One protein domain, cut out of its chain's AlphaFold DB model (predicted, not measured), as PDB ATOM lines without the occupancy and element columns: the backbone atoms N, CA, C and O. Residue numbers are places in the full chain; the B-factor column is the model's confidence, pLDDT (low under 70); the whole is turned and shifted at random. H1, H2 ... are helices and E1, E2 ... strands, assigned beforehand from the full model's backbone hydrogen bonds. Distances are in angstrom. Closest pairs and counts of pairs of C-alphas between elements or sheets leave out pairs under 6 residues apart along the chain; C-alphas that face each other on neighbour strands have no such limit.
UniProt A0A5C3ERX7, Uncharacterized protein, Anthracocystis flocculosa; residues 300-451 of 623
ATOM      1  N   THR A 300     285.020 226.364 207.785       73.62
ATOM      2  CA  THR A 300     285.070 225.411 208.907       73.62
ATOM      3  C   THR A 300     286.157 224.362 208.672       73.62
ATOM      4  O   THR A 300     286.526 224.060 207.536       73.62
ATOM      5  N   ALA A 301     286.668 223.748 209.741       65.88
ATOM      6  CA  ALA A 301     287.696 222.711 209.617       65.88
ATOM      7  C   ALA A 301     287.237 221.490 208.798       65.88
ATOM      8  O   ALA A 301     288.059 220.852 208.149       65.88
ATOM      9  N   ASN A 302     285.931 221.198 208.788       65.62
ATOM     10  CA  ASN A 302     285.349 220.138 207.963       65.62
ATOM     11  C   ASN A 302     285.404 220.479 206.468       65.62
ATOM     12  O   ASN A 302     285.684 219.607 205.653       65.62
ATOM     13  N   GLN A 303     285.183 221.744 206.103       67.38
ATOM     14  CA  GLN A 303     285.312 222.207 204.713       67.38
ATOM     15  C   GLN A 303     286.769 222.194 204.250       67.38
ATOM     16  O   GLN A 303     287.068 221.994 203.078       67.38
ATOM     17  N   LEU A 304     287.676 222.367 205.203       65.06
ATOM     18  CA  LEU A 304     289.111 222.303 205.009       65.06
ATOM     19  C   LEU A 304     289.675 220.877 205.110       65.06
ATOM     20  O   LEU A 304     290.885 220.709 205.061       65.06
ATOM     21  N   ALA A 305     288.858 219.833 205.262       60.75
ATOM     22  CA  ALA A 305     289.358 218.462 205.310       60.75
ATOM     23  C   ALA A 305     289.665 217.924 203.898       60.75
ATOM     24  O   ALA A 305     288.867 218.054 202.965       60.75
ATOM     25  N   THR A 306     290.824 217.284 203.732       59.84
ATOM     26  CA  THR A 306     291.135 216.461 202.558       59.84
ATOM     27  C   THR A 306     290.436 215.106 202.657       59.84
ATOM     28  O   THR A 306     290.046 214.678 203.744       59.84
ATOM     29  N   ASP A 307     290.322 214.398 201.529       55.56
ATOM     30  CA  ASP A 307     289.683 213.073 201.452       55.56
ATOM     31  C   ASP A 307     290.360 212.029 202.373       55.56
ATOM     32  O   ASP A 307     289.723 211.075 202.814       55.56
ATOM     33  N   ASP A 308     291.624 212.262 202.750       52.22
ATOM     34  CA  ASP A 308     292.393 211.453 203.708       52.22
ATOM     35  C   ASP A 308     292.132 211.828 205.188       52.22
ATOM     36  O   ASP A 308     292.832 211.362 206.091       52.22
ATOM     37  N   GLY A 309     291.175 212.721 205.461       52.81
ATOM     38  CA  GLY A 309     290.833 213.192 206.808       52.81
ATOM     39  C   GLY A 309     291.875 214.120 207.445       52.81
ATOM     40  O   GLY A 309     291.813 214.388 208.648       52.81
ATOM     41  N   ARG A 310     292.849 214.620 206.670       53.97
ATOM     42  CA  ARG A 310     293.802 215.643 207.126       53.97
ATOM     43  C   ARG A 310     293.218 217.026 206.861       53.97
ATOM     44  O   ARG A 310     292.698 217.271 205.783       53.97
ATOM     45  N   ALA A 311     293.328 217.947 207.811       51.53
ATOM     46  CA  ALA A 311     292.987 219.343 207.543       51.53
ATOM     47  C   ALA A 311     294.010 219.933 206.553       51.53
ATOM     48  O   ALA A 311     295.208 219.935 206.840       51.53
ATOM     49  N   SER A 312     293.558 220.404 205.392       55.78
ATOM     50  CA  SER A 312     294.302 221.328 204.542       55.78
ATOM     51  C   SER A 312     294.123 222.748 205.062       55.78
ATOM     52  O   SER A 312     293.020 223.165 205.390       55.78
ATOM     53  N   SER A 313     295.198 223.516 205.102       54.22
ATOM     54  CA  SER A 313     295.148 224.942 205.422       54.22
ATOM     55  C   SER A 313     294.327 225.706 204.367       54.22
ATOM     56  O   SER A 313     294.412 225.400 203.179       54.22
ATOM     57  N   ALA A 314     293.535 226.696 204.794       54.72
ATOM     58  CA  ALA A 314     292.785 227.605 203.916       54.72
ATOM     59  C   ALA A 314     293.705 228.613 203.201       54.72
ATOM     60  O   ALA A 314     293.397 229.087 202.106       54.72
ATOM     61  N   VAL A 315     294.848 228.917 203.827       57.00
ATOM     62  CA  VAL A 315     295.959 229.693 203.252       57.00
ATOM     63  C   VAL A 315     297.071 228.734 202.831       57.00
ATOM     64  O   VAL A 315     297.168 227.610 203.317       57.00
ATOM     65  N   PHE A 316     297.961 229.179 201.961       57.34
ATOM     66  CA  PHE A 316     299.154 228.427 201.605       57.34
ATOM     67  C   PHE A 316     300.034 228.160 202.823       57.34
ATOM     68  O   PHE A 316     300.499 229.076 203.500       57.34
ATOM     69  N   THR A 317     300.257 226.880 203.112       52.47
ATOM     70  CA  THR A 317     301.208 226.453 204.146       52.47
ATOM     71  C   THR A 317     302.649 226.684 203.744       52.47
ATOM     72  O   THR A 317     303.516 226.713 204.614       52.47
ATOM     73  N   SER A 318     302.886 226.849 202.444       56.59
ATOM     74  CA  SER A 318     304.174 227.194 201.878       56.59
ATOM     75  C   SER A 318     304.030 228.071 200.641       56.59
ATOM     76  O   SER A 318     303.028 228.001 199.925       56.59
ATOM     77  N   TYR A 319     305.081 228.815 200.313       60.75
ATOM     78  CA  TYR A 319     305.217 229.491 199.021       60.75
ATOM     79  C   TYR A 319     304.871 228.584 197.822       60.75
ATOM     80  O   TYR A 319     304.226 229.011 196.865       60.75
ATOM     81  N   MET A 320     305.254 227.303 197.871       64.12
ATOM     82  CA  MET A 320     304.965 226.360 196.786       64.12
ATOM     83  C   MET A 320     303.479 226.030 196.673       64.12
ATOM     84  O   MET A 320     302.999 225.804 195.564       64.12
ATOM     85  N   ASP A 321     302.739 226.036 197.780       60.59
ATOM     86  CA  ASP A 321     301.285 225.869 197.746       60.59
ATOM     87  C   ASP A 321     300.622 227.090 197.097       60.59
ATOM     88  O   ASP A 321     299.718 226.920 196.277       60.59
ATOM     89  N   TYR A 322     301.138 228.300 197.362       61.94
ATOM     90  CA  TYR A 322     300.692 229.534 196.701       61.94
ATOM     91  C   TYR A 322     300.914 229.461 195.192       61.94
ATOM     92  O   TYR A 322     299.995 229.676 194.400       61.94
ATOM     93  N   VAL A 323     302.132 229.101 194.776       64.50
ATOM     94  CA  VAL A 323     302.481 228.985 193.356       64.50
ATOM     95  C   VAL A 323     301.634 227.917 192.665       64.50
ATOM     96  O   VAL A 323     301.141 228.155 191.564       64.50
ATOM     97  N   ARG A 324     301.411 226.758 193.299       65.12
ATOM     98  CA  ARG A 324     300.536 225.710 192.746       65.12
ATOM     99  C   ARG A 324     299.114 226.215 192.541       65.12
ATOM    100  O   ARG A 324     298.555 225.986 191.476       65.12
ATOM    101  N   ALA A 325     298.560 226.934 193.507       60.81
ATOM    102  CA  ALA A 325     297.214 227.472 193.401       60.81
ATOM    103  C   ALA A 325     297.073 228.578 192.349       60.81
ATOM    104  O   ALA A 325     296.045 228.647 191.682       60.81
ATOM    105  N   LEU A 326     298.106 229.402 192.142       61.22
ATOM    106  CA  LEU A 326     298.128 230.356 191.030       61.22
ATOM    107  C   LEU A 326     298.181 229.665 189.664       61.22
ATOM    108  O   LEU A 326     297.519 230.097 188.723       61.22
ATOM    109  N   LEU A 327     299.001 228.621 189.535       64.69
ATOM    110  CA  LEU A 327     299.202 227.916 188.267       64.69
ATOM    111  C   LEU A 327     298.060 226.946 187.946       64.69
ATOM    112  O   LEU A 327     297.822 226.646 186.776       64.69
ATOM    113  N   GLN A 328     297.363 226.448 188.969       62.41
ATOM    114  CA  GLN A 328     296.249 225.510 188.848       62.41
ATOM    115  C   GLN A 328     295.056 225.960 189.709       62.41
ATOM    116  O   GLN A 328     294.696 225.273 190.666       62.41
ATOM    117  N   PRO A 329     294.390 227.082 189.359       53.62
ATOM    118  CA  PRO A 329     293.266 227.606 190.137       53.62
ATOM    119  C   PRO A 329     292.121 226.602 190.293       53.62
ATOM    120  O   PRO A 329     291.468 226.582 191.322       53.62
ATOM    121  N   SER A 330     291.926 225.713 189.313       49.09
ATOM    122  CA  SER A 330     290.895 224.666 189.334       49.09
ATOM    123  C   SER A 330     291.118 223.567 190.384       49.09
ATOM    124  O   SER A 330     290.268 222.694 190.524       49.09
ATOM    125  N   GLN A 331     292.279 223.536 191.053       46.44
ATOM    126  CA  GLN A 331     292.548 222.623 192.173       46.44
ATOM    127  C   GLN A 331     292.253 223.244 193.539       46.44
ATOM    128  O   GLN A 331     292.146 222.508 194.521       46.44
ATOM    129  N   LEU A 332     292.101 224.571 193.619       52.62
ATOM    130  CA  LEU A 332     291.434 225.168 194.768       52.62
ATOM    131  C   LEU A 332     289.988 224.685 194.673       52.62
ATOM    132  O   LEU A 332     289.305 225.003 193.704       52.62
ATOM    133  N   LYS A 333     289.547 223.846 195.619       48.97
ATOM    134  CA  LYS A 333     288.123 223.515 195.722       48.97
ATOM    135  C   LYS A 333     287.378 224.853 195.747       48.97
ATOM    136  O   LYS A 333     287.669 225.671 196.621       48.97
ATOM    137  N   ASP A 334     286.470 225.072 194.797       51.31
ATOM    138  CA  ASP A 334     285.469 226.129 194.905       51.31
ATOM    139  C   ASP A 334     284.727 225.855 196.215       51.31
ATOM    140  O   ASP A 334     283.946 224.908 196.333       51.31
ATOM    141  N   MET A 335     285.088 226.593 197.261       54.72
ATOM    142  CA  MET A 335     284.477 226.461 198.574       54.72
ATOM    143  C   MET A 335     283.168 227.235 198.523       54.72
ATOM    144  O   MET A 335     283.067 228.322 199.086       54.72
ATOM    145  N   ASP A 336     282.173 226.663 197.841       55.34
ATOM    146  CA  ASP A 336     280.771 227.053 197.967       55.34
ATOM    147  C   ASP A 336     280.377 226.880 199.447       55.34
ATOM    148  O   ASP A 336     279.967 225.809 199.895       55.34
ATOM    149  N   GLY A 337     280.602 227.919 200.253       66.44
ATOM    150  CA  GLY A 337     280.585 227.824 201.707       66.44
ATOM    151  C   GLY A 337     280.204 229.133 202.405       66.44
ATOM    152  O   GLY A 337     280.025 230.173 201.768       66.44
ATOM    153  N   PRO A 338     280.079 229.114 203.744       67.81
ATOM    154  CA  PRO A 338     279.648 230.261 204.541       67.81
ATOM    155  C   PRO A 338     280.584 231.467 204.421       67.81
ATOM    156  O   PRO A 338     280.150 232.580 204.710       67.81
ATOM    157  N   ALA A 339     281.838 231.266 203.998       72.94
ATOM    158  CA  ALA A 339     282.842 232.319 203.878       72.94
ATOM    159  C   ALA A 339     282.552 233.348 202.769       72.94
ATOM    160  O   ALA A 339     283.021 234.475 202.867       72.94
ATOM    161  N   GLU A 340     281.746 233.007 201.759       77.19
ATOM    162  CA  GLU A 340     281.309 233.936 200.698       77.19
ATOM    163  C   GLU A 340     280.045 234.736 201.068       77.19
ATOM    164  O   GLU A 340     279.561 235.573 200.295       77.19
ATOM    165  N   ARG A 341     279.448 234.440 202.228       87.06
ATOM    166  CA  ARG A 341     278.192 235.040 202.688       87.06
ATOM    167  C   ARG A 341     278.451 236.005 203.843       87.06
ATOM    168  O   ARG A 341     279.377 235.845 204.637       87.06
ATOM    169  N   VAL A 342     277.582 237.006 203.944       92.00
ATOM    170  CA  VAL A 342     277.451 237.835 205.145       92.00
ATOM    171  C   VAL A 342     276.257 237.313 205.926       92.00
ATOM    172  O   VAL A 342     275.204 237.048 205.345       92.00
ATOM    173  N   TRP A 343     276.417 237.172 207.233       93.81
ATOM    174  CA  TRP A 343     275.387 236.675 208.136       93.81
ATOM    175  C   TRP A 343     274.941 237.787 209.074       93.81
ATOM    176  O   TRP A 343     275.763 238.597 209.489       93.81
ATOM    177  N   LEU A 344     273.656 237.826 209.418       95.31
ATOM    178  CA  LEU A 344     273.097 238.706 210.439       95.31
ATOM    179  C   LEU A 344     272.619 237.858 211.612       95.31
ATOM    180  O   LEU A 344     271.740 237.010 211.451       95.31
ATOM    181  N   HIS A 345     273.179 238.107 212.793       96.06
ATOM    182  CA  HIS A 345     272.685 237.537 214.036       96.06
ATOM    183  C   HIS A 345     271.662 238.472 214.681       96.06
ATOM    184  O   HIS A 345     271.980 239.608 215.039       96.06
ATOM    185  N   HIS A 346     270.442 237.974 214.862       94.88
ATOM    186  CA  HIS A 346     269.362 238.656 215.563       94.88
ATOM    187  C   HIS A 346     269.459 238.418 217.066       94.88
ATOM    188  O   HIS A 346     268.994 237.393 217.566       94.88
ATOM    189  N   ALA A 347     269.986 239.391 217.810       94.19
ATOM    190  CA  ALA A 347     270.185 239.259 219.255       94.19
ATOM    191  C   ALA A 347     268.872 239.108 220.052       94.19
ATOM    192  O   ALA A 347     268.862 238.524 221.135       94.19
ATOM    193  N   SER A 348     267.748 239.605 219.523       91.19
ATOM    194  CA  SER A 348     266.428 239.557 220.172       91.19
ATOM    195  C   SER A 348     265.823 238.154 220.261       91.19
ATOM    196  O   SER A 348     265.053 237.876 221.176       91.19
ATOM    197  N   VAL A 349     266.143 237.292 219.296       90.62
ATOM    198  CA  VAL A 349     265.612 235.919 219.176       90.62
ATOM    199  C   VAL A 349     266.724 234.872 219.127       90.62
ATOM    200  O   VAL A 349     266.451 233.680 219.092       90.62
ATOM    201  N   SER A 350     267.981 235.321 219.152       89.94
ATOM    202  CA  SER A 350     269.182 234.497 219.105       89.94
ATOM    203  C   SER A 350     269.280 233.602 217.865       89.94
ATOM    204  O   SER A 350     269.705 232.452 217.962       89.94
ATOM    205  N   GLN A 351     268.905 234.141 216.702       89.25
ATOM    206  CA  GLN A 351     268.864 233.426 215.424       89.25
ATOM    207  C   GLN A 351     269.772 234.093 214.396       89.25
ATOM    208  O   GLN A 351     269.801 235.320 214.308       89.25
ATOM    209  N   THR A 352     270.454 233.296 213.575       91.69
ATOM    210  CA  THR A 352     271.310 233.807 212.503       91.69
ATOM    211  C   THR A 352     270.708 233.526 211.132       91.69
ATOM    212  O   THR A 352     270.230 232.428 210.851       91.69
ATOM    213  N   VAL A 353     270.714 234.538 210.269       89.81
ATOM    214  CA  VAL A 353     270.138 234.482 208.920       89.81
ATOM    215  C   VAL A 353     271.119 235.057 207.900       89.81
ATOM    216  O   VAL A 353     271.917 235.934 208.249       89.81
ATOM    217  N   PRO A 354     271.111 234.581 206.645       88.88
ATOM    218  CA  PRO A 354     271.943 235.171 205.608       88.88
ATOM    219  C   PRO A 354     271.472 236.600 205.316       88.88
ATOM    220  O   PRO A 354     270.276 236.883 205.228       88.88
ATOM    221  N   VAL A 355     272.422 237.519 205.155       89.75
ATOM    222  CA  VAL A 355     272.121 238.864 204.666       89.75
ATOM    223  C   VAL A 355     271.779 238.772 203.194       89.75
ATOM    224  O   VAL A 355     272.492 238.154 202.399       89.75
ATOM    225  N   ARG A 356     270.701 239.445 202.810       86.25
ATOM    226  CA  ARG A 356     270.260 239.432 201.429       86.25
ATOM    227  C   ARG A 356     271.030 240.446 200.590       86.25
ATOM    228  O   ARG A 356     270.839 241.652 200.728       86.25
ATOM    229  N   MET A 357     271.850 239.931 199.684       85.38
ATOM    230  CA  MET A 357     272.718 240.707 198.798       85.38
ATOM    231  C   MET A 357     272.215 240.584 197.353       85.38
ATOM    232  O   MET A 357     272.582 239.674 196.607       85.38
ATOM    233  N   ASP A 358     271.326 241.495 196.953       77.94
ATOM    234  CA  ASP A 358     270.762 241.555 195.606       77.94
ATOM    235  C   ASP A 358     271.842 242.091 194.637       77.94
ATOM    236  O   ASP A 358     272.082 243.295 194.527       77.94
ATOM    237  N   GLY A 359     272.554 241.187 193.957       68.19
ATOM    238  CA  GLY A 359     273.670 241.541 193.061       68.19
ATOM    239  C   GLY A 359     274.833 240.541 193.011       68.19
ATOM    240  O   GLY A 359     275.830 240.810 192.334       68.19
ATOM    241  N   GLY A 360     274.714 239.413 193.720       71.06
ATOM    242  CA  GLY A 360     275.686 238.314 193.744       71.06
ATOM    243  C   GLY A 360     276.276 238.073 195.137       71.06
ATOM    244  O   GLY A 360     276.053 238.861 196.054       71.06
ATOM    245  N   ARG A 361     277.030 236.979 195.286       74.19
ATOM    246  CA  ARG A 361     277.760 236.649 196.521       74.19
ATOM    247  C   ARG A 361     278.975 237.560 196.718       74.19
ATOM    248  O   ARG A 361     279.370 238.306 195.812       74.19
ATOM    249  N   VAL A 362     279.541 237.531 197.922       80.88
ATOM    250  CA  VAL A 362     280.806 238.207 198.206       80.88
ATOM    251  C   VAL A 362     281.924 237.339 197.650       80.88
ATOM    252  O   VAL A 362     282.055 236.189 198.054       80.88
ATOM    253  N   ASP A 363     282.719 237.885 196.729       78.44
ATOM    254  CA  ASP A 363     283.894 237.171 196.228       78.44
ATOM    255  C   ASP A 363     284.876 237.003 197.395       78.44
ATOM    256  O   ASP A 363     285.378 237.998 197.933       78.44
ATOM    257  N   ALA A 364     285.129 235.759 197.783       74.56
ATOM    258  CA  ALA A 364     286.065 235.419 198.837       74.56
ATOM    259  C   ALA A 364     287.080 234.409 198.312       74.56
ATOM    260  O   ALA A 364     286.733 233.390 197.721       74.56
ATOM    261  N   TRP A 365     288.350 234.677 198.578       70.69
ATOM    262  CA  TRP A 365     289.425 233.741 198.310       70.69
ATOM    263  C   TRP A 365     289.815 233.070 199.618       70.69
ATOM    264  O   TRP A 365     289.861 233.723 200.660       70.69
ATOM    265  N   THR A 366     290.117 231.771 199.573       62.06
ATOM    266  CA  THR A 366     290.308 230.943 200.777       62.06
ATOM    267  C   THR A 366     291.367 231.499 201.730       62.06
ATOM    268  O   THR A 366     291.230 231.356 202.941       62.06
ATOM    269  N   GLY A 367     292.384 232.190 201.200       65.06
ATOM    270  CA  GLY A 367     293.450 232.791 201.999       65.06
ATOM    271  C   GLY A 367     293.182 234.207 202.523       65.06
ATOM    272  O   GLY A 367     293.952 234.724 203.332       65.06
ATOM    273  N   LEU A 368     292.116 234.859 202.057       76.62
ATOM    274  CA  LEU A 368     291.770 236.238 202.396       76.62
ATOM    275  C   LEU A 368     290.262 236.342 202.640       76.62
ATOM    276  O   LEU A 368     289.525 236.799 201.762       76.62
ATOM    277  N   PRO A 369     289.802 235.900 203.826       82.56
ATOM    278  CA  PRO A 369     288.390 235.945 204.175       82.56
ATOM    279  C   PRO A 369     287.850 237.382 204.111       82.56
ATOM    280  O   PRO A 369     288.592 238.337 204.382       82.56
ATOM    281  N   PRO A 370     286.561 237.561 203.775       89.00
ATOM    282  CA  PRO A 370     286.012 238.885 203.572       89.00
ATOM    283  C   PRO A 370     285.996 239.687 204.873       89.00
ATOM    284  O   PRO A 370     285.698 239.193 205.966       89.00
ATOM    285  N   LEU A 371     286.312 240.965 204.726       93.75
ATOM    286  CA  LEU A 371     286.214 241.988 205.752       93.75
ATOM    287  C   LEU A 371     284.863 242.676 205.621       93.75
ATOM    288  O   LEU A 371     284.362 242.824 204.507       93.75
ATOM    289  N   ILE A 372     284.314 243.143 206.739       95.25
ATOM    290  CA  ILE A 372     283.056 243.885 206.773       95.25
ATOM    291  C   ILE A 372     283.182 245.121 207.653       95.25
ATOM    292  O   ILE A 372     283.785 245.070 208.722       95.25
ATOM    293  N   GLN A 373     282.602 246.226 207.191       95.50
ATOM    294  CA  GLN A 373     282.363 247.430 207.979       95.50
ATOM    295  C   GLN A 373     280.973 247.972 207.655       95.50
ATOM    296  O   GLN A 373     280.596 248.041 206.483       95.50
ATOM    297  N   ALA A 374     280.228 248.362 208.684       94.19
ATOM    298  CA  ALA A 374     278.944 249.034 208.533       94.19
ATOM    299  C   ALA A 374     279.123 250.550 208.656       94.19
ATOM    300  O   ALA A 374     279.948 251.035 209.429       94.19
ATOM    301  N   TRP A 375     278.335 251.294 207.887       93.00
ATOM    302  CA  TRP A 375     278.238 252.742 207.980       93.00
ATOM    303  C   TRP A 375     276.770 253.157 207.960       93.00
ATOM    304  O   TRP A 375     276.012 252.759 207.078       93.00
ATOM    305  N   ASP A 376     276.377 253.982 208.920       90.19
ATOM    306  CA  ASP A 376     275.017 254.500 209.107       90.19
ATOM    307  C   ASP A 376     274.661 255.650 208.144       90.19
ATOM    308  O   ASP A 376     273.588 256.241 208.236       90.19
ATOM    309  N   ALA A 377     275.567 256.010 207.231       86.06
ATOM    310  CA  ALA A 377     275.418 257.150 206.332       86.06
ATOM    311  C   ALA A 377     275.149 258.490 207.052       86.06
ATOM    312  O   ALA A 377     274.466 259.355 206.495       86.06
ATOM    313  N   ASN A 378     275.734 258.688 208.241       81.50
ATOM    314  CA  ASN A 378     275.493 259.801 209.173       81.50
ATOM    315  C   ASN A 378     274.128 259.763 209.890       81.50
ATOM    316  O   ASN A 378     273.669 260.810 210.368       81.50
ATOM    317  N   GLY A 379     273.466 258.604 209.932       82.81
ATOM    318  CA  GLY A 379     272.181 258.414 210.604       82.81
ATOM    319  C   GLY A 379     271.122 259.397 210.109       82.81
ATOM    320  O   GLY A 379     271.070 259.741 208.917       82.81
ATOM    321  N   GLU A 380     270.309 259.921 211.027       80.06
ATOM    322  CA  GLU A 380     269.205 260.826 210.679       80.06
ATOM    323  C   GLU A 380     269.670 262.100 209.959       80.06
ATOM    324  O   GLU A 380     269.004 262.568 209.031       80.06
ATOM    325  N   ARG A 381     270.856 262.629 210.305       78.62
ATOM    326  CA  ARG A 381     271.435 263.812 209.632       78.62
ATOM    327  C   ARG A 381     271.692 263.565 208.150       78.62
ATOM    328  O   ARG A 381     271.646 264.491 207.350       78.62
ATOM    329  N   GLY A 382     271.986 262.324 207.777       76.12
ATOM    330  CA  GLY A 382     272.167 261.918 206.389       76.12
ATOM    331  C   GLY A 382     270.876 261.503 205.682       76.12
ATOM    332  O   GLY A 382     270.970 260.913 204.603       76.12
ATOM    333  N   ALA A 383     269.695 261.753 206.270       77.88
ATOM    334  CA  ALA A 383     268.415 261.136 205.898       77.88
ATOM    335  C   ALA A 383     268.501 259.605 205.836       77.88
ATOM    336  O   ALA A 383     267.969 258.991 204.905       77.88
ATOM    337  N   SER A 384     269.208 258.994 206.784       80.56
ATOM    338  CA  SER A 384     269.147 257.556 206.988       80.56
ATOM    339  C   SER A 384     268.476 257.217 208.308       80.56
ATOM    340  O   SER A 384     268.631 257.922 209.295       80.56
ATOM    341  N   ASN A 385     267.716 256.133 208.314       78.56
ATOM    342  CA  ASN A 385     267.035 255.601 209.490       78.56
ATOM    343  C   ASN A 385     267.616 254.246 209.916       78.56
ATOM    344  O   ASN A 385     266.916 253.456 210.543       78.56
ATOM    345  N   SER A 386     268.858 253.969 209.514       86.44
ATOM    346  CA  SER A 386     269.512 252.682 209.702       86.44
ATOM    347  C   SER A 386     270.929 252.834 210.219       86.44
ATOM    348  O   SER A 386     271.703 253.650 209.709       86.44
ATOM    349  N   SER A 387     271.293 251.981 211.176       88.00
ATOM    350  CA  SER A 387     272.653 251.926 211.720       88.00
ATOM    351  C   SER A 387     273.655 251.294 210.742       88.00
ATOM    352  O   SER A 387     274.861 251.340 210.969       88.00
ATOM    353  N   ALA A 388     273.175 250.673 209.662       90.31
ATOM    354  CA  ALA A 388     273.980 250.003 208.645       90.31
ATOM    355  C   ALA A 388     273.424 250.286 207.245       90.31
ATOM    356  O   ALA A 388     273.041 249.391 206.492       90.31
ATOM    357  N   SER A 389     273.390 251.568 206.901       90.62
ATOM    358  CA  SER A 389     272.902 252.059 205.612       90.62
ATOM    359  C   SER A 389     273.755 251.590 204.441       90.62
ATOM    360  O   SER A 389     273.237 251.341 203.355       90.62
ATOM    361  N   SER A 390     275.059 251.457 204.674       91.62
ATOM    362  CA  SER A 390     276.008 250.863 203.743       91.62
ATOM    363  C   SER A 390     276.820 249.783 204.450       91.62
ATOM    364  O   SER A 390     277.331 249.995 205.551       91.62
ATOM    365  N   LEU A 391     277.002 248.647 203.782       94.19
ATOM    366  CA  LEU A 391     278.000 247.641 204.123       94.19
ATOM    367  C   LEU A 391     279.159 247.725 203.131       94.19
ATOM    368  O   LEU A 391     278.977 247.628 201.916       94.19
ATOM    369  N   PHE A 392     280.368 247.874 203.655       94.00
ATOM    370  CA  PHE A 392     281.597 247.801 202.882       94.00
ATOM    371  C   PHE A 392     282.214 246.427 203.066       94.00
ATOM    372  O   PHE A 392     282.443 245.989 204.193       94.00
ATOM    373  N   LEU A 393     282.478 245.756 201.946       93.25
ATOM    374  CA  LEU A 393     282.976 244.386 201.929       93.25
ATOM    375  C   LEU A 393     284.227 244.293 201.077       93.25
ATOM    376  O   LEU A 393     284.216 244.763 199.934       93.25
ATOM    377  N   SER A 394     285.282 243.669 201.604       91.81
ATOM    378  CA  SER A 394     286.405 243.289 200.748       91.81
ATOM    379  C   SER A 394     285.961 242.213 199.758       91.81
ATOM    380  O   SER A 394     285.071 241.409 200.030       91.81
ATOM    381  N   ARG A 395     286.567 242.244 198.575       85.75
ATOM    382  CA  ARG A 395     286.381 241.257 197.516       85.75
ATOM    383  C   ARG A 395     287.745 240.765 197.106       85.75
ATOM    384  O   ARG A 395     288.598 241.575 196.733       85.75
ATOM    385  N   VAL A 396     287.946 239.465 197.162       81.00
ATOM    386  CA  VAL A 396     289.170 238.854 196.667       81.00
ATOM    387  C   VAL A 396     288.777 237.586 195.936       81.00
ATOM    388  O   VAL A 396     288.143 236.715 196.515       81.00
ATOM    389  N   ASP A 397     289.152 237.497 194.669       72.75
ATOM    390  CA  ASP A 397     289.150 236.261 193.896       72.75
ATOM    391  C   ASP A 397     290.582 235.971 193.409       72.75
ATOM    392  O   ASP A 397     291.528 236.696 193.730       72.75
ATOM    393  N   THR A 398     290.768 234.895 192.646       65.62
ATOM    394  CA  THR A 398     292.091 234.472 192.156       65.62
ATOM    395  C   THR A 398     292.795 235.506 191.269       65.62
ATOM    396  O   THR A 398     294.018 235.476 191.167       65.62
ATOM    397  N   ASN A 399     292.059 236.426 190.639       66.81
ATOM    398  CA  ASN A 399     292.575 237.383 189.655       66.81
ATOM    399  C   ASN A 399     292.236 238.851 189.966       66.81
ATOM    400  O   ASN A 399     292.707 239.755 189.269       66.81
ATOM    401  N   ARG A 400     291.380 239.118 190.952       77.94
ATOM    402  CA  ARG A 400     290.850 240.444 191.264       77.94
ATOM    403  C   ARG A 400     290.835 240.649 192.765       77.94
ATOM    404  O   ARG A 400     290.317 239.845 193.528       77.94
ATOM    405  N   ALA A 401     291.336 241.803 193.168       84.69
ATOM    406  CA  ALA A 401     291.161 242.327 194.504       84.69
ATOM    407  C   ALA A 401     290.327 243.600 194.442       84.69
ATOM    408  O   ALA A 401     290.348 244.333 193.449       84.69
ATOM    409  N   GLY A 402     289.596 243.885 195.506       88.56
ATOM    410  CA  GLY A 402     288.767 245.066 195.559       88.56
ATOM    411  C   GLY A 402     287.960 245.194 196.830       88.56
ATOM    412  O   GLY A 402     288.125 244.451 197.795       88.56
ATOM    413  N   PHE A 403     287.038 246.141 196.797       89.88
ATOM    414  CA  PHE A 403     285.935 246.196 197.739       89.88
ATOM    415  C   PHE A 403     284.667 246.666 197.036       89.88
ATOM    416  O   PHE A 403     284.708 247.216 195.932       89.88
ATOM    417  N   SER A 404     283.529 246.408 197.659       89.44
ATOM    418  CA  SER A 404     282.222 246.855 197.185       89.44
ATOM    419  C   SER A 404     281.465 247.557 198.289       89.44
ATOM    420  O   SER A 404     281.529 247.133 199.443       89.44
ATOM    421  N   GLU A 405     280.731 248.592 197.899       90.69
ATOM    422  CA  GLU A 405     279.713 249.207 198.738       90.69
ATOM    423  C   GLU A 405     278.357 248.592 198.392       90.69
ATOM    424  O   GLU A 405     277.940 248.561 197.228       90.69
ATOM    425  N   TRP A 406     277.681 248.120 199.429       90.62
ATOM    426  CA  TRP A 406     276.339 247.575 199.388       90.62
ATOM    427  C   TRP A 406     275.432 248.505 200.170       90.62
ATOM    428  O   TRP A 406     275.543 248.590 201.387       90.62
ATOM    429  N   GLU A 407     274.560 249.221 199.474       88.44
ATOM    430  CA  GLU A 407     273.618 250.137 200.111       88.44
ATOM    431  C   GLU A 407     272.342 249.384 200.463       88.44
ATOM    432  O   GLU A 407     271.848 248.562 199.680       88.44
ATOM    433  N   GLN A 408     271.800 249.656 201.643       87.62
ATOM    434  CA  GLN A 408     270.527 249.112 202.078       87.62
ATOM    435  C   GLN A 408     269.430 249.661 201.176       87.62
ATOM    436  O   GLN A 408     269.238 250.870 201.047       87.62
ATOM    437  N   HIS A 409     268.693 248.760 200.540       75.50
ATOM    438  CA  HIS A 409     267.633 249.120 199.620       75.50
ATOM    439  C   HIS A 409     266.364 248.331 199.897       75.50
ATOM    440  O   HIS A 409     266.346 247.112 200.050       75.50
ATOM    441  N   TRP A 410     265.249 249.049 199.846       68.12
ATOM    442  CA  TRP A 410     263.912 248.516 200.067       68.12
ATOM    443  C   TRP A 410     263.290 247.975 198.777       68.12
ATOM    444  O   TRP A 410     262.111 248.206 198.522       68.12
ATOM    445  N   VAL A 411     264.060 247.265 197.941       60.22
ATOM    446  CA  VAL A 411     263.589 246.784 196.622       60.22
ATOM    447  C   VAL A 411     262.300 245.959 196.743       60.22
ATOM    448  O   VAL A 411     261.448 246.013 195.863       60.22
ATOM    449  N   ARG A 412     262.123 245.230 197.855       63.31
ATOM    450  CA  ARG A 412     260.905 244.452 198.157       63.31
ATOM    451  C   ARG A 412     260.008 245.073 199.244       63.31
ATOM    452  O   ARG A 412     259.052 244.433 199.669       63.31
ATOM    453  N   GLY A 413     260.288 246.305 199.676       70.19
ATOM    454  CA  GLY A 413     259.623 246.978 200.799       70.19
ATOM    455  C   GLY A 413     260.114 246.519 202.182       70.19
ATOM    456  O   GLY A 413     260.648 245.421 202.328       70.19
ATOM    457  N   ILE A 414     259.921 247.364 203.207       74.81
ATOM    458  CA  ILE A 414     260.336 247.098 204.605       74.81
ATOM    459  C   ILE A 414     259.733 245.798 205.130       74.81
ATOM    460  O   ILE A 414     260.430 244.975 205.715       74.81
ATOM    461  N   SER A 415     258.445 245.590 204.856       80.44
ATOM    462  CA  SER A 415     257.684 244.433 205.322       80.44
ATOM    463  C   SER A 415     258.265 243.098 204.866       80.44
ATOM    464  O   SER A 415     258.052 242.103 205.541       80.44
ATOM    465  N   PHE A 416     259.001 243.058 203.749       79.31
ATOM    466  CA  PHE A 416     259.632 241.828 203.272       79.31
ATOM    467  C   PHE A 416     260.821 241.401 204.140       79.31
ATOM    468  O   PHE A 416     261.122 240.217 204.221       79.31
ATOM    469  N   GLY A 417     261.503 242.356 204.777       82.56
ATOM    470  CA  GLY A 417     262.581 242.057 205.718       82.56
ATOM    471  C   GLY A 417     262.076 241.687 207.110       82.56
ATOM    472  O   GLY A 417     262.854 241.183 207.911       82.56
ATOM    473  N   ILE A 418     260.797 241.935 207.414       88.25
ATOM    474  CA  ILE A 418     260.236 241.688 208.742       88.25
ATOM    475  C   ILE A 418     259.796 240.231 208.857       88.25
ATOM    476  O   ILE A 418     258.901 239.791 208.138       88.25
ATOM    477  N   THR A 419     260.383 239.508 209.808       86.62
ATOM    478  CA  THR A 419     260.002 238.130 210.123       86.62
ATOM    479  C   THR A 419     259.471 238.049 211.555       86.62
ATOM    480  O   THR A 419     260.168 238.451 212.488       86.62
ATOM    481  N   PRO A 420     258.237 237.563 211.768       85.75
ATOM    482  CA  PRO A 420     257.732 237.302 213.106       85.75
ATOM    483  C   PRO A 420     258.307 235.987 213.647       85.75
ATOM    484  O   PRO A 420     258.264 234.959 212.975       85.75
ATOM    485  N   HIS A 421     258.802 236.014 214.882       83.06
ATOM    486  CA  HIS A 421     259.267 234.836 215.609       83.06
ATOM    487  C   HIS A 421     258.439 234.635 216.870       83.06
ATOM    488  O   HIS A 421     258.222 235.563 217.653       83.06
ATOM    489  N   GLU A 422     258.002 233.402 217.082       79.88
ATOM    490  CA  GLU A 422     257.292 232.994 218.285       79.88
ATOM    491  C   GLU A 422     258.315 232.611 219.359       79.88
ATOM    492  O   GLU A 422     259.094 231.675 219.188       79.88
ATOM    493  N   VAL A 423     258.342 233.356 220.465       69.75
ATOM    494  CA  VAL A 423     259.271 233.130 221.577       69.75
ATOM    495  C   VAL A 423     258.495 232.633 222.793       69.75
ATOM    496  O   VAL A 423     257.491 233.227 223.194       69.75
ATOM    497  N   ASN A 424     259.003 231.555 223.401       61.50
ATOM    498  CA  ASN A 424     258.431 230.860 224.557       61.50
ATOM    499  C   ASN A 424     257.030 230.274 224.303       61.50
ATOM    500  O   ASN A 424     256.073 230.658 224.976       61.50
ATOM    501  N   ALA A 425     256.907 229.313 223.383       51.31
ATOM    502  CA  ALA A 425     255.787 228.377 223.447       51.31
ATOM    503  C   ALA A 425     255.939 227.537 224.728       51.31
ATOM    504  O   ALA A 425     257.000 226.953 224.970       51.31
ATOM    505  N   ASP A 426     254.931 227.520 225.600       49.22
ATOM    506  CA  ASP A 426     254.914 226.540 226.689       49.22
ATOM    507  C   ASP A 426     254.794 225.109 226.135       49.22
ATOM    508  O   ASP A 426     254.614 224.886 224.939       49.22
ATOM    509  N   LYS A 427     254.894 224.103 227.014       48.75
ATOM    510  CA  LYS A 427     254.734 222.688 226.631       48.75
ATOM    511  C   LYS A 427     253.358 222.377 226.008       48.75
ATOM    512  O   LYS A 427     253.186 221.286 225.478       48.75
ATOM    513  N   GLU A 428     252.409 223.311 226.080       52.56
ATOM    514  CA  GLU A 428     251.050 223.224 225.537       52.56
ATOM    515  C   GLU A 428     250.907 223.958 224.187       52.56
ATOM    516  O   GLU A 428     249.851 223.888 223.562       52.56
ATOM    517  N   GLY A 429     251.974 224.599 223.687       50.38
ATOM    518  CA  GLY A 429     252.006 225.266 222.383       50.38
ATOM    519  C   GLY A 429     251.479 226.704 222.384       50.38
ATOM    520  O   GLY A 429     251.274 227.275 221.313       50.38
ATOM    521  N   THR A 430     251.260 227.317 223.550       51.22
ATOM    522  CA  THR A 430     250.758 228.694 223.643       51.22
ATOM    523  C   THR A 430     251.905 229.691 223.480       51.22
ATOM    524  O   THR A 430     252.809 229.754 224.314       51.22
ATOM    525  N   VAL A 431     251.867 230.499 222.416       56.28
ATOM    526  CA  VAL A 431     252.871 231.538 222.130       56.28
ATOM    527  C   VAL A 431     252.800 232.645 223.185       56.28
ATOM    528  O   VAL A 431     251.828 233.397 223.236       56.28
ATOM    529  N   LYS A 432     253.842 232.789 224.015       62.47
ATOM    530  CA  LYS A 432     253.888 233.840 225.050       62.47
ATOM    531  C   LYS A 432     254.294 235.213 224.517       62.47
ATOM    532  O   LYS A 432     253.941 236.219 225.132       62.47
ATOM    533  N   ARG A 433     255.041 235.289 223.408       73.00
ATOM    534  CA  ARG A 433     255.473 236.566 222.817       73.00
ATOM    535  C   ARG A 433     255.820 236.426 221.337       73.00
ATOM    536  O   ARG A 433     256.605 235.559 220.972       73.00
ATOM    537  N   LEU A 434     255.302 237.329 220.505       82.75
ATOM    538  CA  LEU A 434     255.747 237.496 219.121       82.75
ATOM    539  C   LEU A 434     256.829 238.582 219.070       82.75
ATOM    540  O   LEU A 434     256.610 239.692 219.561       82.75
ATOM    541  N   ILE A 435     257.991 238.271 218.502       86.88
ATOM    542  CA  ILE A 435     259.080 239.229 218.285       86.88
ATOM    543  C   ILE A 435     259.300 239.372 216.785       86.88
ATOM    544  O   ILE A 435     259.646 238.408 216.110       86.88
ATOM    545  N   ASN A 436     259.120 240.584 216.267       90.12
ATOM    546  CA  ASN A 436     259.430 240.898 214.879       90.12
ATOM    547  C   ASN A 436     260.918 241.229 214.756       90.12
ATOM    548  O   ASN A 436     261.408 242.124 215.447       90.12
ATOM    549  N   THR A 437     261.616 240.523 213.878       90.69
ATOM    550  CA  THR A 437     262.996 240.825 213.494       90.69
ATOM    551  C   THR A 437     263.038 241.446 212.107       90.69
ATOM    552  O   THR A 437     262.118 241.230 211.319       90.69
ATOM    553  N   TYR A 438     264.074 242.226 211.797       90.12
ATOM    554  CA  TYR A 438     264.235 242.882 210.503       90.12
ATOM    555  C   TYR A 438     265.565 242.506 209.840       90.12
ATOM    556  O   TYR A 438     266.638 242.908 210.273       90.12
ATOM    557  N   THR A 439     265.504 241.765 208.739       90.38
ATOM    558  CA  THR A 439     266.684 241.459 207.923       90.38
ATOM    559  C   THR A 439     266.773 242.439 206.749       90.38
ATOM    560  O   THR A 439     265.948 242.365 205.828       90.38
ATOM    561  N   PRO A 440     267.760 243.357 206.734       88.69
ATOM    562  CA  PRO A 440     267.947 244.284 205.631       88.69
ATOM    563  C   PRO A 440     268.342 243.573 204.335       88.69
ATOM    564  O   PRO A 440     268.971 242.514 204.324       88.69
ATOM    565  N   SER A 441     267.945 244.183 203.220       87.62
ATOM    566  CA  SER A 441     268.363 243.789 201.874       87.62
ATOM    567  C   SER A 441     269.268 244.867 201.302       87.62
ATOM    568  O   SER A 441     268.986 246.057 201.446       87.62
ATOM    569  N   PHE A 442     270.330 244.446 200.631       88.88
ATOM    570  CA  PHE A 442     271.334 245.344 200.089       88.88
ATOM    571  C   PHE A 442     271.492 245.175 198.587       88.88
ATOM    572  O   PHE A 442     271.383 244.070 198.060       88.88
ATOM    573  N   VAL A 443     271.814 246.275 197.912       87.12
ATOM    574  CA  VAL A 443     272.142 246.306 196.486       87.12
ATOM    575  C   VAL A 443     273.523 246.932 196.308       87.12
ATOM    576  O   VAL A 443     273.842 247.967 196.891       87.12
ATOM    577  N   SER A 444     274.355 246.301 195.482       85.12
ATOM    578  CA  SER A 444     275.686 246.814 195.149       85.12
ATOM    579  C   SER A 444     275.589 247.878 194.057       85.12
ATOM    580  O   SER A 444     275.416 247.539 192.886       85.12
ATOM    581  N   PHE A 445     275.817 249.146 194.397       72.31
ATOM    582  CA  PHE A 445     275.911 250.229 193.399       72.31
ATOM    583  C   PHE A 445     277.322 250.443 192.883       72.31
ATOM    584  O   PHE A 445     277.516 251.026 191.812       72.31
ATOM    585  N   TRP A 446     278.315 249.977 193.635       80.69
ATOM    586  CA  TRP A 446     279.688 250.289 193.323       80.69
ATOM    587  C   TRP A 446     280.658 249.203 193.769       80.69
ATOM    588  O   TRP A 446     280.530 248.582 194.825       80.69
ATOM    589  N   LYS A 447     281.659 248.992 192.918       84.88
ATOM    590  CA  LYS A 447     282.772 248.080 193.142       84.88
ATOM    591  C   LYS A 447     284.050 248.792 192.724       84.88
ATOM    592  O   LYS A 447     284.093 249.406 191.654       84.88
ATOM    593  N   LYS A 448     285.094 248.672 193.535       84.81
ATOM    594  CA  LYS A 448     286.425 249.206 193.251       84.81
ATOM    595  C   LYS A 448     287.419 248.082 193.083       84.81
ATOM    596  O   LYS A 448     287.690 247.396 194.067       84.81
ATOM    597  N   PRO A 449     288.007 247.917 191.891       87.00
ATOM    598  CA  PRO A 449     289.208 247.115 191.776       87.00
ATOM    599  C   PRO A 449     290.357 247.810 192.516       87.00
ATOM    600  O   PRO A 449     290.547 249.026 192.396       87.00
ATOM    601  N   MET A 450     291.111 247.018 193.263       84.00
ATOM    602  CA  MET A 450     292.342 247.390 193.947       84.00
ATOM    603  C   MET A 450     293.503 246.640 193.296       84.00
ATOM    604  O   MET A 450     293.333 245.542 192.767       84.00
ATOM    605  N   SER A 451     294.693 247.236 193.322       78.00
ATOM    606  CA  SER A 451     295.901 246.631 192.747       78.00
ATOM    607  C   SER A 451     296.435 245.447 193.552       78.00
ATOM    608  O   SER A 451     297.268 244.705 193.047       78.00
TER     609      SER A 451
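What this domain is: This is residues 300 to 451 of the 623 residues of an uncharacterized protein of Anthracocystis flocculosa (UniProt A0A5C3ERX7). A strongly twisted five-stranded sheet with no helix on either face forms the body, and a long hairpin, E7 and E8, reaches away from it at one end, with E8 running on into the sheet's strand E9. At the other end of the longest axis lies H1, between long unnamed stretches, while the small hairpin E1 and E2 leads into the sheet's edge strand E3. The printed part has 152 residues, in the order H1 E1 E2 E3 E4 H2 E5 E6 H3 E7 E8 E9; the class is mixed, helices and strands, with under half of the residues in named elements. The large sheet is mixed, in the order E3, E9, E6, E5, E4. The whole is loose and flat, with a radius of gyration of the C-alphas of 19.7 A and spans of 58 by 46 by 21 A.

How they stand to each other: In the large sheet, E5 (residues 390 to 396) and E6 (residues 401 to 408) form an antiparallel hairpin, with N 393 and O 404 3.0 A apart. E4 (residues 372 to 375), an edge strand, is antiparallel to E5, with N 392 and O 373 at 2.8 A. E9 (residues 441 to 450) is antiparallel to E6, with N 443 and O 407 at 2.9 A, and bends by 59 degrees at residue 445. E3 (residues 356 to 358), the other edge strand, is parallel to E9, with N 442 and O 356 at 2.8 A. E1 (residues 342 to 346) and E2 (residues 351 to 354) form a hairpin, with N 344 and O 353 at 2.8 A, and E2 runs on into E3 at 13 degrees. E7 (residues 418 to 425) and E8 (residues 431 to 438) form another, with N 421 and O 435 at 2.8 A; E8 runs on into E9 at 37 degrees. The closest C-alphas of E1 and E8, those of His 346 and Thr 437, are 7.0 A apart. H1 (residues 319 to 327), H2 (residues 379 to 382) and H3 (residues 414 to 417) are not on the large sheet, H3 only just, with 4 pairs of C-alphas within 10 A. Every O i to N i+4 pair of H1 is within hydrogen-bond range; H2 and H3 are too short for such a pair.

Where its parts are: H1 begins at C-alpha 319 (305.217, 229.491, 199.021) and is 12.4 A long. E5 measures 19.2 A, E6 23.0 A, E7 20.3 A and E8 19.8 A. E9, the longest strand by residues, measures 25.5 A and ends at C-alpha 450 (292.342, 247.390, 193.947).

The domain as a whole: The two C-alphas farthest apart, those of Met 320 and Glu 428, are 61.2 A apart. The printed part has no cut; the links H1 to E1 and E3 to E4 are long. The mean pLDDT of the printed part is 75.4, with residues 301 to 338 and 423 to 432 among those under 70.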